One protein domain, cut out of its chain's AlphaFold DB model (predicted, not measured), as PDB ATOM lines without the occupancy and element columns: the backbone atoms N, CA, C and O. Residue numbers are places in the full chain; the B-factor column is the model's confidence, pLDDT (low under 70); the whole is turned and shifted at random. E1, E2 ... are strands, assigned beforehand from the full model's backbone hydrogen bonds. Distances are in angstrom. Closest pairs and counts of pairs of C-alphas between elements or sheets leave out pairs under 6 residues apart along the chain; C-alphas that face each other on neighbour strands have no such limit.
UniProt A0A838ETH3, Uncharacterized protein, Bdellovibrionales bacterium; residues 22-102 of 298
ATOM      1  N   LYS A  22     201.143 235.760 137.526       89.62
ATOM      2  CA  LYS A  22     200.110 235.262 138.444       89.62
ATOM      3  C   LYS A  22     198.885 236.156 138.341       89.62
ATOM      4  O   LYS A  22     198.982 237.353 138.599       89.62
ATOM      5  N   LEU A  23     197.737 235.567 138.018       90.00
ATOM      6  CA  LEU A  23     196.453 236.263 137.965       90.00
ATOM      7  C   LEU A  23     195.641 236.008 139.237       90.00
ATOM      8  O   LEU A  23     195.496 234.872 139.687       90.00
ATOM      9  N   LYS A  24     195.050 237.075 139.776       91.38
ATOM     10  CA  LYS A  24     194.072 237.052 140.867       91.38
ATOM     11  C   LYS A  24     192.810 237.776 140.400       91.38
ATOM     12  O   LYS A  24     192.859 238.955 140.066       91.38
ATOM     13  N   VAL A  25     191.667 237.094 140.390       92.19
ATOM     14  CA  VAL A  25     190.391 237.722 140.014       92.19
ATOM     15  C   VAL A  25     189.905 238.623 141.153       92.19
ATOM     16  O   VAL A  25     189.787 238.171 142.290       92.19
ATOM     17  N   ILE A  26     189.628 239.893 140.847       93.56
ATOM     18  CA  ILE A  26     189.080 240.887 141.784       93.56
ATOM     19  C   ILE A  26     187.550 240.896 141.684       93.56
ATOM     20  O   ILE A  26     186.845 240.942 142.689       93.56
ATOM     21  N   THR A  27     187.012 240.844 140.464       93.69
ATOM     22  CA  THR A  27     185.567 240.800 140.202       93.69
ATOM     23  C   THR A  27     185.318 240.046 138.904       93.69
ATOM     24  O   THR A  27     185.813 240.453 137.856       93.69
ATOM     25  N   ALA A  28     184.564 238.949 138.974       91.06
ATOM     26  CA  ALA A  28     184.266 238.099 137.824       91.06
ATOM     27  C   ALA A  28     182.910 238.452 137.197       91.06
ATOM     28  O   ALA A  28     181.881 238.380 137.869       91.06
ATOM     29  N   VAL A  29     182.909 238.727 135.895       89.75
ATOM     30  CA  VAL A  29     181.754 238.475 135.025       89.75
ATOM     31  C   VAL A  29     181.680 236.959 134.817       89.75
ATOM     32  O   VAL A  29     182.710 236.322 134.587       89.75
ATOM     33  N   LYS A  30     180.492 236.364 134.945       88.00
ATOM     34  CA  LYS A  30     180.283 234.909 134.864       88.00
ATOM     35  C   LYS A  30     179.044 234.570 134.056       88.00
ATOM     36  O   LYS A  30     178.059 235.301 134.108       88.00
ATOM     37  N   ASP A  31     179.092 233.421 133.398       84.94
ATOM     38  CA  ASP A  31     178.002 232.854 132.611       84.94
ATOM     39  C   ASP A  31     177.963 231.321 132.782       84.94
ATOM     40  O   ASP A  31     178.855 230.718 133.385       84.94
ATOM     41  N   VAL A  32     176.946 230.654 132.232       83.12
ATOM     42  CA  VAL A  32     176.924 229.188 132.140       83.12
ATOM     43  C   VAL A  32     178.114 228.641 131.338       83.12
ATOM     44  O   VAL A  32     178.629 227.572 131.674       83.12
ATOM     45  N   ASN A  33     178.606 229.373 130.331       81.81
ATOM     46  CA  ASN A  33     179.701 228.936 129.462       81.81
ATOM     47  C   ASN A  33     181.104 229.191 130.051       81.81
ATOM     48  O   ASN A  33     182.010 228.394 129.795       81.81
ATOM     49  N   TYR A  34     181.291 230.233 130.873       86.56
ATOM     50  CA  TYR A  34     182.610 230.659 131.368       86.56
ATOM     51  C   TYR A  34     182.619 231.142 132.832       86.56
ATOM     52  O   TYR A  34     181.689 231.774 133.330       86.56
ATOM     53  N   ASP A  35     183.735 230.876 133.512       88.81
ATOM     54  CA  ASP A  35     184.023 231.268 134.897       88.81
ATOM     55  C   ASP A  35     184.719 232.640 134.999       88.81
ATOM     56  O   ASP A  35     184.702 233.250 136.074       88.81
ATOM     57  N   LEU A  36     185.318 233.109 133.895       90.50
ATOM     58  CA  LEU A  36     185.888 234.448 133.722       90.50
ATOM     59  C   LEU A  36     185.452 235.038 132.368       90.50
ATOM     60  O   LEU A  36     185.949 234.639 131.313       90.50
ATOM     61  N   GLY A  37     184.504 235.975 132.417       90.81
ATOM     62  CA  GLY A  37     183.971 236.700 131.262       90.81
ATOM     63  C   GLY A  37     184.679 238.019 130.977       90.81
ATOM     64  O   GLY A  37     185.318 238.604 131.858       90.81
ATOM     65  N   ILE A  38     184.529 238.507 129.751       92.06
ATOM     66  CA  ILE A  38     185.050 239.798 129.284       92.06
ATOM     67  C   ILE A  38     184.480 240.932 130.154       92.06
ATOM     68  O   ILE A  38     183.315 240.907 130.549       92.06
ATOM     69  N   GLY A  39     185.324 241.900 130.515       90.88
ATOM     70  CA  GLY A  39     184.986 242.960 131.475       90.88
ATOM     71  C   GLY A  39     185.278 242.621 132.945       90.88
ATOM     72  O   GLY A  39     185.139 243.489 133.807       90.88
ATOM     73  N   SER A  40     185.716 241.395 133.265       93.12
ATOM     74  CA  SER A  40     186.149 241.032 134.626       93.12
ATOM     75  C   SER A  40     187.375 241.836 135.068       93.12
ATOM     76  O   SER A  40     188.314 242.001 134.294       93.12
ATOM     77  N   LYS A  41     187.425 242.274 136.330       94.38
ATOM     78  CA  LYS A  41     188.603 242.943 136.913       94.38
ATOM     79  C   LYS A  41     189.560 241.929 137.534       94.38
ATOM     80  O   LYS A  41     189.136 241.062 138.304       94.38
ATOM     81  N   VAL A  42     190.850 242.062 137.233       93.94
ATOM     82  CA  VAL A  42     191.920 241.158 137.676       93.94
ATOM     83  C   VAL A  42     193.153 241.936 138.146       93.94
ATOM     84  O   VAL A  42     193.447 243.013 137.642       93.94
ATOM     85  N   GLU A  43     193.891 241.378 139.101       94.44
ATOM     86  CA  GLU A  43     195.247 241.791 139.474       94.44
ATOM     87  C   GLU A  43     196.222 240.833 138.776       94.44
ATOM     88  O   GLU A  43     196.177 239.624 139.027       94.44
ATOM     89  N   LEU A  44     197.098 241.356 137.914       91.50
ATOM     90  CA  LEU A  44     198.264 240.621 137.425       91.50
ATOM     91  C   LEU A  44     199.460 240.949 138.320       91.50
ATOM     92  O   LEU A  44     199.730 242.114 138.614       91.50
ATOM     93  N   THR A  45     200.178 239.912 138.750       92.19
ATOM     94  CA  THR A  45     201.487 240.026 139.400       92.19
ATOM     95  C   THR A  45     202.557 239.495 138.452       92.19
ATOM     96  O   THR A  45     202.593 238.292 138.183       92.19
ATOM     97  N   PHE A  46     203.424 240.390 137.989       89.12
ATOM     98  CA  PHE A  46     204.603 240.091 137.180       89.12
ATOM     99  C   PHE A  46     205.725 239.649 138.124       89.12
ATOM    100  O   PHE A  46     206.259 240.465 138.880       89.12
ATOM    101  N   VAL A  47     206.023 238.346 138.168       87.81
ATOM    102  CA  VAL A  47     206.809 237.755 139.268       87.81
ATOM    103  C   VAL A  47     208.249 238.261 139.290       87.81
ATOM    104  O   VAL A  47     208.754 238.573 140.365       87.81
ATOM    105  N   GLU A  48     208.889 238.396 138.129       86.25
ATOM    106  CA  GLU A  48     210.287 238.843 138.019       86.25
ATOM    107  C   GLU A  48     210.464 240.340 138.299       86.25
ATOM    108  O   GLU A  48     211.441 240.741 138.928       86.25
ATOM    109  N   LYS A  49     209.489 241.167 137.903       87.44
ATOM    110  CA  LYS A  49     209.472 242.611 138.195       87.44
ATOM    111  C   LYS A  49     209.001 242.927 139.622       87.44
ATOM    112  O   LYS A  49     209.125 244.068 140.062       87.44
ATOM    113  N   ASN A  50     208.429 241.942 140.326       87.69
ATOM    114  CA  ASN A  50     207.665 242.116 141.569       87.69
ATOM    115  C   ASN A  50     206.578 243.214 141.453       87.69
ATOM    116  O   ASN A  50     206.237 243.890 142.424       87.69
ATOM    117  N   GLU A  51     206.046 243.411 140.243       90.94
ATOM    118  CA  GLU A  51     205.082 244.463 139.925       90.94
ATOM    119  C   GLU A  51     203.650 243.923 140.007       90.94
ATOM    120  O   GLU A  51     203.374 242.782 139.625       90.94
ATOM    121  N   LYS A  52     202.721 244.763 140.476       92.75
ATOM    122  CA  LYS A  52     201.283 244.481 140.486       92.75
ATOM    123  C   LYS A  52     200.508 245.580 139.780       92.75
ATOM    124  O   LYS A  52     200.654 246.751 140.125       92.75
ATOM    125  N   LYS A  53     199.634 245.188 138.854       92.31
ATOM    126  CA  LYS A  53     198.730 246.086 138.126       92.31
ATOM    127  C   LYS A  53     197.328 245.487 138.051       92.31
ATOM    128  O   LYS A  53     197.162 244.269 137.977       92.31
ATOM    129  N   GLU A  54     196.325 246.358 138.095       94.00
ATOM    130  CA  GLU A  54     194.932 245.987 137.846       94.00
ATOM    131  C   GLU A  54     194.625 246.129 136.358       94.00
ATOM    132  O   GLU A  54     194.905 247.172 135.769       94.00
ATOM    133  N   PHE A  55     194.000 245.109 135.783       91.56
ATOM    134  CA  PHE A  55     193.560 245.085 134.393       91.56
ATOM    135  C   PHE A  55     192.096 244.656 134.303       91.56
ATOM    136  O   PHE A  55     191.527 244.054 135.222       91.56
ATOM    137  N   MET A  56     191.498 244.920 133.149       92.06
ATOM    138  CA  MET A  56     190.246 244.314 132.726       92.06
ATOM    139  C   MET A  56     190.549 243.142 131.786       92.06
ATOM    140  O   MET A  56     191.333 243.287 130.857       92.06
ATOM    141  N   PHE A  57     189.966 241.970 132.028       92.38
ATOM    142  CA  PHE A  57     190.114 240.801 131.161       92.38
ATOM    143  C   PHE A  57     189.275 240.970 129.886       92.38
ATOM    144  O   PHE A  57     188.087 241.293 129.958       92.38
ATOM    145  N   MET A  58     189.898 240.720 128.735       89.31
ATOM    146  CA  MET A  58     189.362 241.008 127.397       89.31
ATOM    147  C   MET A  58     189.132 239.745 126.555       89.31
ATOM    148  O   MET A  58     188.645 239.836 125.434       89.31
ATOM    149  N   GLY A  59     189.422 238.564 127.102       89.88
ATOM    150  CA  GLY A  59     189.200 237.277 126.446       89.88
ATOM    151  C   GLY A  59     190.480 236.457 126.308       89.88
ATOM    152  O   GLY A  59     191.591 236.973 126.411       89.88
ATOM    153  N   ARG A  60     190.309 235.159 126.059       88.38
ATOM    154  CA  ARG A  60     191.362 234.273 125.546       88.38
ATOM    155  C   ARG A  60     191.246 234.248 124.026       88.38
ATOM    156  O   ARG A  60     190.179 233.912 123.511       88.38
ATOM    157  N   MET A  61     192.289 234.659 123.319       85.12
ATOM    158  CA  MET A  61     192.291 234.715 121.866       85.12
ATOM    159  C   MET A  61     192.489 233.313 121.280       85.12
ATOM    160  O   MET A  61     193.291 232.522 121.769       85.12
ATOM    161  N   VAL A  62     191.711 232.986 120.248       79.19
ATOM    162  CA  VAL A  62     191.703 231.672 119.595       79.19
ATOM    163  C   VAL A  62     191.587 231.887 118.087       79.19
ATOM    164  O   VAL A  62     190.543 232.347 117.616       79.19
ATOM    165  N   GLY A  63     192.616 231.551 117.295       64.75
ATOM    166  CA  GLY A  63     192.475 231.699 115.838       64.75
ATOM    167  C   GLY A  63     193.563 231.203 114.882       64.75
ATOM    168  O   GLY A  63     193.211 231.007 113.721       64.75
ATOM    169  N   HIS A  64     194.801 230.910 115.301       49.91
ATOM    170  CA  HIS A  64     195.782 230.264 114.409       49.91
ATOM    171  C   HIS A  64     196.478 229.070 115.086       49.91
ATOM    172  O   HIS A  64     196.870 229.214 116.239       49.91
ATOM    173  N   PRO A  65     196.661 227.907 114.422       44.94
ATOM    174  CA  PRO A  65     197.332 226.744 115.026       44.94
ATOM    175  C   PRO A  65     198.828 226.941 115.315       44.94
ATOM    176  O   PRO A  65     199.422 226.124 116.011       44.94
ATOM    177  N   GLU A  66     199.430 227.980 114.733       40.06
ATOM    178  CA  GLU A  66     200.865 228.292 114.817       40.06
ATOM    179  C   GLU A  66     201.157 229.502 115.723       40.06
ATOM    180  O   GLU A  66     202.318 229.809 115.980       40.06
ATOM    181  N   LEU A  67     200.112 230.183 116.210       50.34
ATOM    182  CA  LEU A  67     200.217 231.213 117.244       50.34
ATOM    183  C   LEU A  67     199.856 230.591 118.598       50.34
ATOM    184  O   LEU A  67     198.999 229.708 118.673       50.34
ATOM    185  N   GLY A  68     200.516 231.050 119.663       58.69
ATOM    186  CA  GLY A  68     200.225 230.607 121.027       58.69
ATOM    187  C   GLY A  68     198.798 230.954 121.465       58.69
ATOM    188  O   GLY A  68     198.121 231.793 120.870       58.69
ATOM    189  N   GLU A  69     198.323 230.317 122.534       75.56
ATOM    190  CA  GLU A  69     197.059 230.720 123.150       75.56
ATOM    191  C   GLU A  69     197.264 232.015 123.942       75.56
ATOM    192  O   GLU A  69     197.770 231.997 125.060       75.56
ATOM    193  N   GLU A  70     196.867 233.149 123.378       84.06
ATOM    194  CA  GLU A  70     197.068 234.449 124.020       84.06
ATOM    195  C   GLU A  70     195.869 234.877 124.869       84.06
ATOM    196  O   GLU A  70     194.716 234.508 124.635       84.06
ATOM    197  N   ILE A  71     196.136 235.683 125.892       86.88
ATOM    198  CA  ILE A  71     195.149 236.174 126.846       86.88
ATOM    199  C   ILE A  71     195.240 237.695 126.893       86.88
ATOM    200  O   ILE A  71     196.295 238.261 127.175       86.88
ATOM    201  N   LEU A  72     194.123 238.350 126.581       87.62
ATOM    202  CA  LEU A  72     194.051 239.787 126.359       87.62
ATOM    203  C   LEU A  72     193.609 240.514 127.635       87.62
ATOM    204  O   LEU A  72     192.624 240.138 128.283       87.62
ATOM    205  N   PHE A  73     194.300 241.602 127.966       88.19
ATOM    206  CA  PHE A  73     194.036 242.438 129.137       88.19
ATOM    207  C   PHE A  73     194.069 243.924 128.763       88.19
ATOM    208  O   PHE A  73     195.008 244.371 128.124       88.19
ATOM    209  N   LEU A  74     193.081 244.715 129.175       86.44
ATOM    210  CA  LEU A  74     193.069 246.171 128.996       86.44
ATOM    211  C   LEU A  74     193.555 246.847 130.281       86.44
ATOM    212  O   LEU A  74     192.948 246.661 131.341       86.44
ATOM    213  N   ASP A  75     194.602 247.666 130.184       83.06
ATOM    214  CA  ASP A  75     194.917 248.641 131.230       83.06
ATOM    215  C   ASP A  75     193.950 249.828 131.082       83.06
ATOM    216  O   ASP A  75     193.951 250.532 130.070       83.06
ATOM    217  N   GLU A  76     193.077 250.047 132.070       77.56
ATOM    218  CA  GLU A  76     192.100 251.142 132.009       77.56
ATOM    219  C   GLU A  76     192.738 252.539 132.125       77.56
ATOM    220  O   GLU A  76     192.075 253.515 131.781       77.56
ATOM    221  N   LYS A  77     193.983 252.658 132.608       75.12
ATOM    222  CA  LYS A  77     194.688 253.938 132.805       75.12
ATOM    223  C   LYS A  77     195.496 254.312 131.570       75.12
ATOM    224  O   LYS A  77     195.333 255.412 131.052       75.12
ATOM    225  N   ASP A  78     196.313 253.378 131.091       65.56
ATOM    226  CA  ASP A  78     197.170 253.580 129.916       65.56
ATOM    227  C   ASP A  78     196.385 253.386 128.602       65.56
ATOM    228  O   ASP A  78     196.860 253.736 127.525       65.56
ATOM    229  N   THR A  79     195.163 252.841 128.672       70.81
ATOM    230  CA  THR A  79     194.260 252.527 127.543       70.81
ATOM    231  C   THR A  79     194.812 251.533 126.515       70.81
ATOM    232  O   THR A  79     194.245 251.375 125.436       70.81
ATOM    233  N   ARG A  80     195.884 250.816 126.872       74.81
ATOM    234  CA  ARG A  80     196.563 249.821 126.034       74.81
ATOM    235  C   ARG A  80     196.053 248.407 126.304       74.81
ATOM    236  O   ARG A  80     195.721 248.062 127.440       74.81
ATOM    237  N   ILE A  81     196.050 247.586 125.256       79.06
ATOM    238  CA  ILE A  81     195.890 246.135 125.370       79.06
ATOM    239  C   ILE A  81     197.266 245.528 125.682       79.06
ATOM    240  O   ILE A  81     198.287 245.933 125.130       79.06
ATOM    241  N   LEU A  82     197.284 244.576 126.608       83.00
ATOM    242  CA  LEU A  82     198.395 243.702 126.936       83.00
ATOM    243  C   LEU A  82     198.013 242.286 126.498       83.00
ATOM    244  O   LEU A  82     197.023 241.728 126.979       83.00
ATOM    245  N   MET A  83     198.817 241.720 125.607       83.50
ATOM    246  CA  MET A  83     198.752 240.323 125.188       83.50
ATOM    247  C   MET A  83     199.672 239.503 126.103       83.50
ATOM    248  O   MET A  83     200.793 239.928 126.393       83.50
ATOM    249  N   VAL A  84     199.196 238.362 126.602       82.94
ATOM    250  CA  VAL A  84     199.964 237.452 127.468       82.94
ATOM    251  C   VAL A  84     199.823 236.023 126.965       82.94
ATOM    252  O   VAL A  84     198.711 235.507 126.903       82.94
ATOM    253  N   ASP A  85     200.942 235.369 126.674       82.62
ATOM    254  CA  ASP A  85     200.996 233.936 126.375       82.62
ATOM    255  C   ASP A  85     200.473 233.108 127.568       82.62
ATOM    256  O   ASP A  85     200.925 233.274 128.708       82.62
ATOM    257  N   ALA A  86     199.525 232.200 127.322       82.31
ATOM    258  CA  ALA A  86     198.994 231.292 128.329       82.31
ATOM    259  C   ALA A  86     200.072 230.402 128.978       82.31
ATOM    260  O   ALA A  86     199.921 230.066 130.155       82.31
ATOM    261  N   GLU A  87     201.171 230.063 128.294       81.94
ATOM    262  CA  GLU A  87     202.284 229.310 128.897       81.94
ATOM    263  C   GLU A  87     203.004 230.106 130.002       81.94
ATOM    264  O   GLU A  87     203.494 229.524 130.974       81.94
ATOM    265  N   SER A  88     202.988 231.443 129.925       81.56
ATOM    266  CA  SER A  88     203.540 232.328 130.966       81.56
ATOM    267  C   SER A  88     202.652 232.410 132.221       81.56
ATOM    268  O   SER A  88     203.073 232.918 133.268       81.56
ATOM    269  N   MET A  89     201.416 231.897 132.160       82.44
ATOM    270  CA  MET A  89     200.435 231.970 133.244       82.44
ATOM    271  C   MET A  89     200.504 230.751 134.167       82.44
ATOM    272  O   MET A  89     200.434 229.599 133.745       82.44
ATOM    273  N   THR A  90     200.559 230.986 135.483       76.12
ATOM    274  CA  THR A  90     200.635 229.872 136.452       76.12
ATOM    275  C   THR A  90     199.469 228.874 136.333       76.12
ATOM    276  O   THR A  90     198.301 229.253 136.267       76.12
ATOM    277  N   SER A  91     199.784 227.573 136.387       60.97
ATOM    278  CA  SER A  91     198.901 226.447 136.013       60.97
ATOM    279  C   SER A  91     197.594 226.277 136.804       60.97
ATOM    280  O   SER A  91     196.734 225.481 136.419       60.97
ATOM    281  N   GLY A  92     197.403 227.027 137.894       62.06
ATOM    282  CA  GLY A  92     196.098 227.154 138.549       62.06
ATOM    283  C   GLY A  92     195.082 227.919 137.695       62.06
ATOM    284  O   GLY A  92     193.895 227.602 137.736       62.06
ATOM    285  N   PHE A  93     195.540 228.880 136.885       66.50
ATOM    286  CA  PHE A  93     194.681 229.725 136.058       66.50
ATOM    287  C   PHE A  93     194.188 229.022 134.787       66.50
ATOM    288  O   PHE A  93     193.011 229.153 134.458       66.50
ATOM    289  N   LEU A  94     195.030 228.198 134.149       64.44
ATOM    290  CA  LEU A  94     194.708 227.424 132.934       64.44
ATOM    291  C   LEU A  94     193.501 226.475 133.078       64.44
ATOM    292  O   LEU A  94     192.973 225.982 132.087       64.44
ATOM    293  N   LYS A  95     193.044 226.211 134.309       69.62
ATOM    294  CA  LYS A  95     191.850 225.400 134.607       69.62
ATOM    295  C   LYS A  95     190.547 226.212 134.646       69.62
ATOM    296  O   LYS A  95     189.478 225.631 134.811       69.62
ATOM    297  N   THR A  96     190.628 227.537 134.533       79.12
ATOM    298  CA  THR A  96     189.478 228.454 134.527       79.12
ATOM    299  C   THR A  96     188.848 228.464 133.142       79.12
ATOM    300  O   THR A  96     189.554 228.710 132.164       79.12
ATOM    301  N   ARG A  97     187.527 228.271 133.019       86.06
ATOM    302  CA  ARG A  97     186.863 228.463 131.722       86.06
ATOM    303  C   ARG A  97     186.816 229.957 131.416       86.06
ATOM    304  O   ARG A  97     186.056 230.701 132.031       86.06
ATOM    305  N   MET A  98     187.658 230.396 130.497       89.38
ATOM    306  CA  MET A  98     187.719 231.778 130.029       89.38
ATOM    307  C   MET A  98     186.776 231.982 128.845       89.38
ATOM    308  O   MET A  98     186.608 231.082 128.023       89.38
ATOM    309  N   GLN A  99     186.173 233.166 128.739       89.62
ATOM    310  CA  GLN A  99     185.457 233.552 127.525       89.62
ATOM    311  C   GLN A  99     186.456 233.718 126.370       89.62
ATOM    312  O   GLN A  99     187.441 234.452 126.493       89.62
ATOM    313  N   ASN A 100     186.203 233.028 125.257       88.81
ATOM    314  CA  ASN A 100     187.062 233.078 124.078       88.81
ATOM    315  C   ASN A 100     186.687 234.249 123.156       88.81
ATOM    316  O   ASN A 100     185.513 234.626 123.048       88.81
ATOM    317  N   ILE A 101     187.676 234.761 122.430       88.12
ATOM    318  CA  ILE A 101     187.493 235.680 121.308       88.12
ATOM    319  C   ILE A 101     188.262 235.176 120.083       88.12
ATOM    320  O   ILE A 101     189.362 234.636 120.202       88.12
ATOM    321  N   VAL A 102     187.660 235.302 118.906       84.62
ATOM    322  CA  VAL A 102     188.282 234.972 117.622       84.62
ATOM    323  C   VAL A 102     189.475 235.898 117.391       84.62
ATOM    324  O   VAL A 102     189.320 237.116 117.460       84.62
TER     325      VAL A 102
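What this domain is: This is residues 22 to 102 of the 298 residues of an uncharacterized protein of Bdellovibrionales bacterium (UniProt A0A838ETH3). What is the main picture? One strongly twisted sheet folds at the long strand E3 into an open, half-closed barrel: E1, E2 and the first part of E3 make one wing, and the rest of E3 with E4 and E5 the other. The unnamed stretch of residues 86 to 99 crosses the open side from E5 back to the short E6, beside the last residues of E3. What is it made of? The printed part has 81 residues with no named helix and six named strands, E1 to E6 in order; the class is all strand, though under half of the residues, 37, are in named elements. How is the whole built? E1 to E5 form a meander, each strand the antiparallel neighbour of the one before, and E6 is parallel to E3 in this mixed, branched sheet; the whole is compact and rounded, with a radius of gyration of the C-alphas of 12.1 A and spans of 31 by 29 by 26 A.

How they stand to each other: How does the sheet begin? E1, residues 22 to 27, and E2, residues 41 to 46, are an antiparallel hairpin at 162 degrees, with N 24 and O 43 within hydrogen-bond range at 2.9 A. What lies on the other side of E2? E3, residues 51 to 62, forms a hairpin with E2, antiparallel at 112 degrees, with N 44 and O 53 at 2.9 A. E3 bends by 81 degrees at residue 54. What is beside the rest of E3? E4, residues 70 to 74, forms an antiparallel hairpin with E3 at 127 degrees, with N 58 and O 72 at 2.8 A. On the other side of E3, the same side as E2, E6, residues 100 to 102, is parallel at 60 degrees, with N 101 and O 60 at 2.9 A. Where are the edges? E5, residues 81 to 85, forms an antiparallel hairpin with E4 at 154 degrees, with N 73 and O 82 at 2.9 A. E1, E5 and E6 are edge strands, and E1 and E5 are apart.

Where its parts are: Where does the first strand begin? C-alpha 22 of E1 is at (200.110, 235.262, 138.444), and E1 is 15.7 A long. How long are the others? E2 is 16.3 A, E3 27.5 A, E4 and E5 13.3 A each, and E6 6.8 A. Where does the last strand end? C-alpha 102 of E6 is at (188.282, 234.972, 117.622).

The domain as a whole: How large is it? The two C-alphas farthest apart, those of Val 32 and Lys 49, are 35.7 A apart, and the printed part has no cut. Which links are long? Those from E1 to E2, 13 residues, and from E5 to E6, 14 residues, are long. Where is confidence low? The mean pLDDT of the printed part is 82.6, and residues 63 to 68, 78 and 91 to 95 are under 70 in this predicted model.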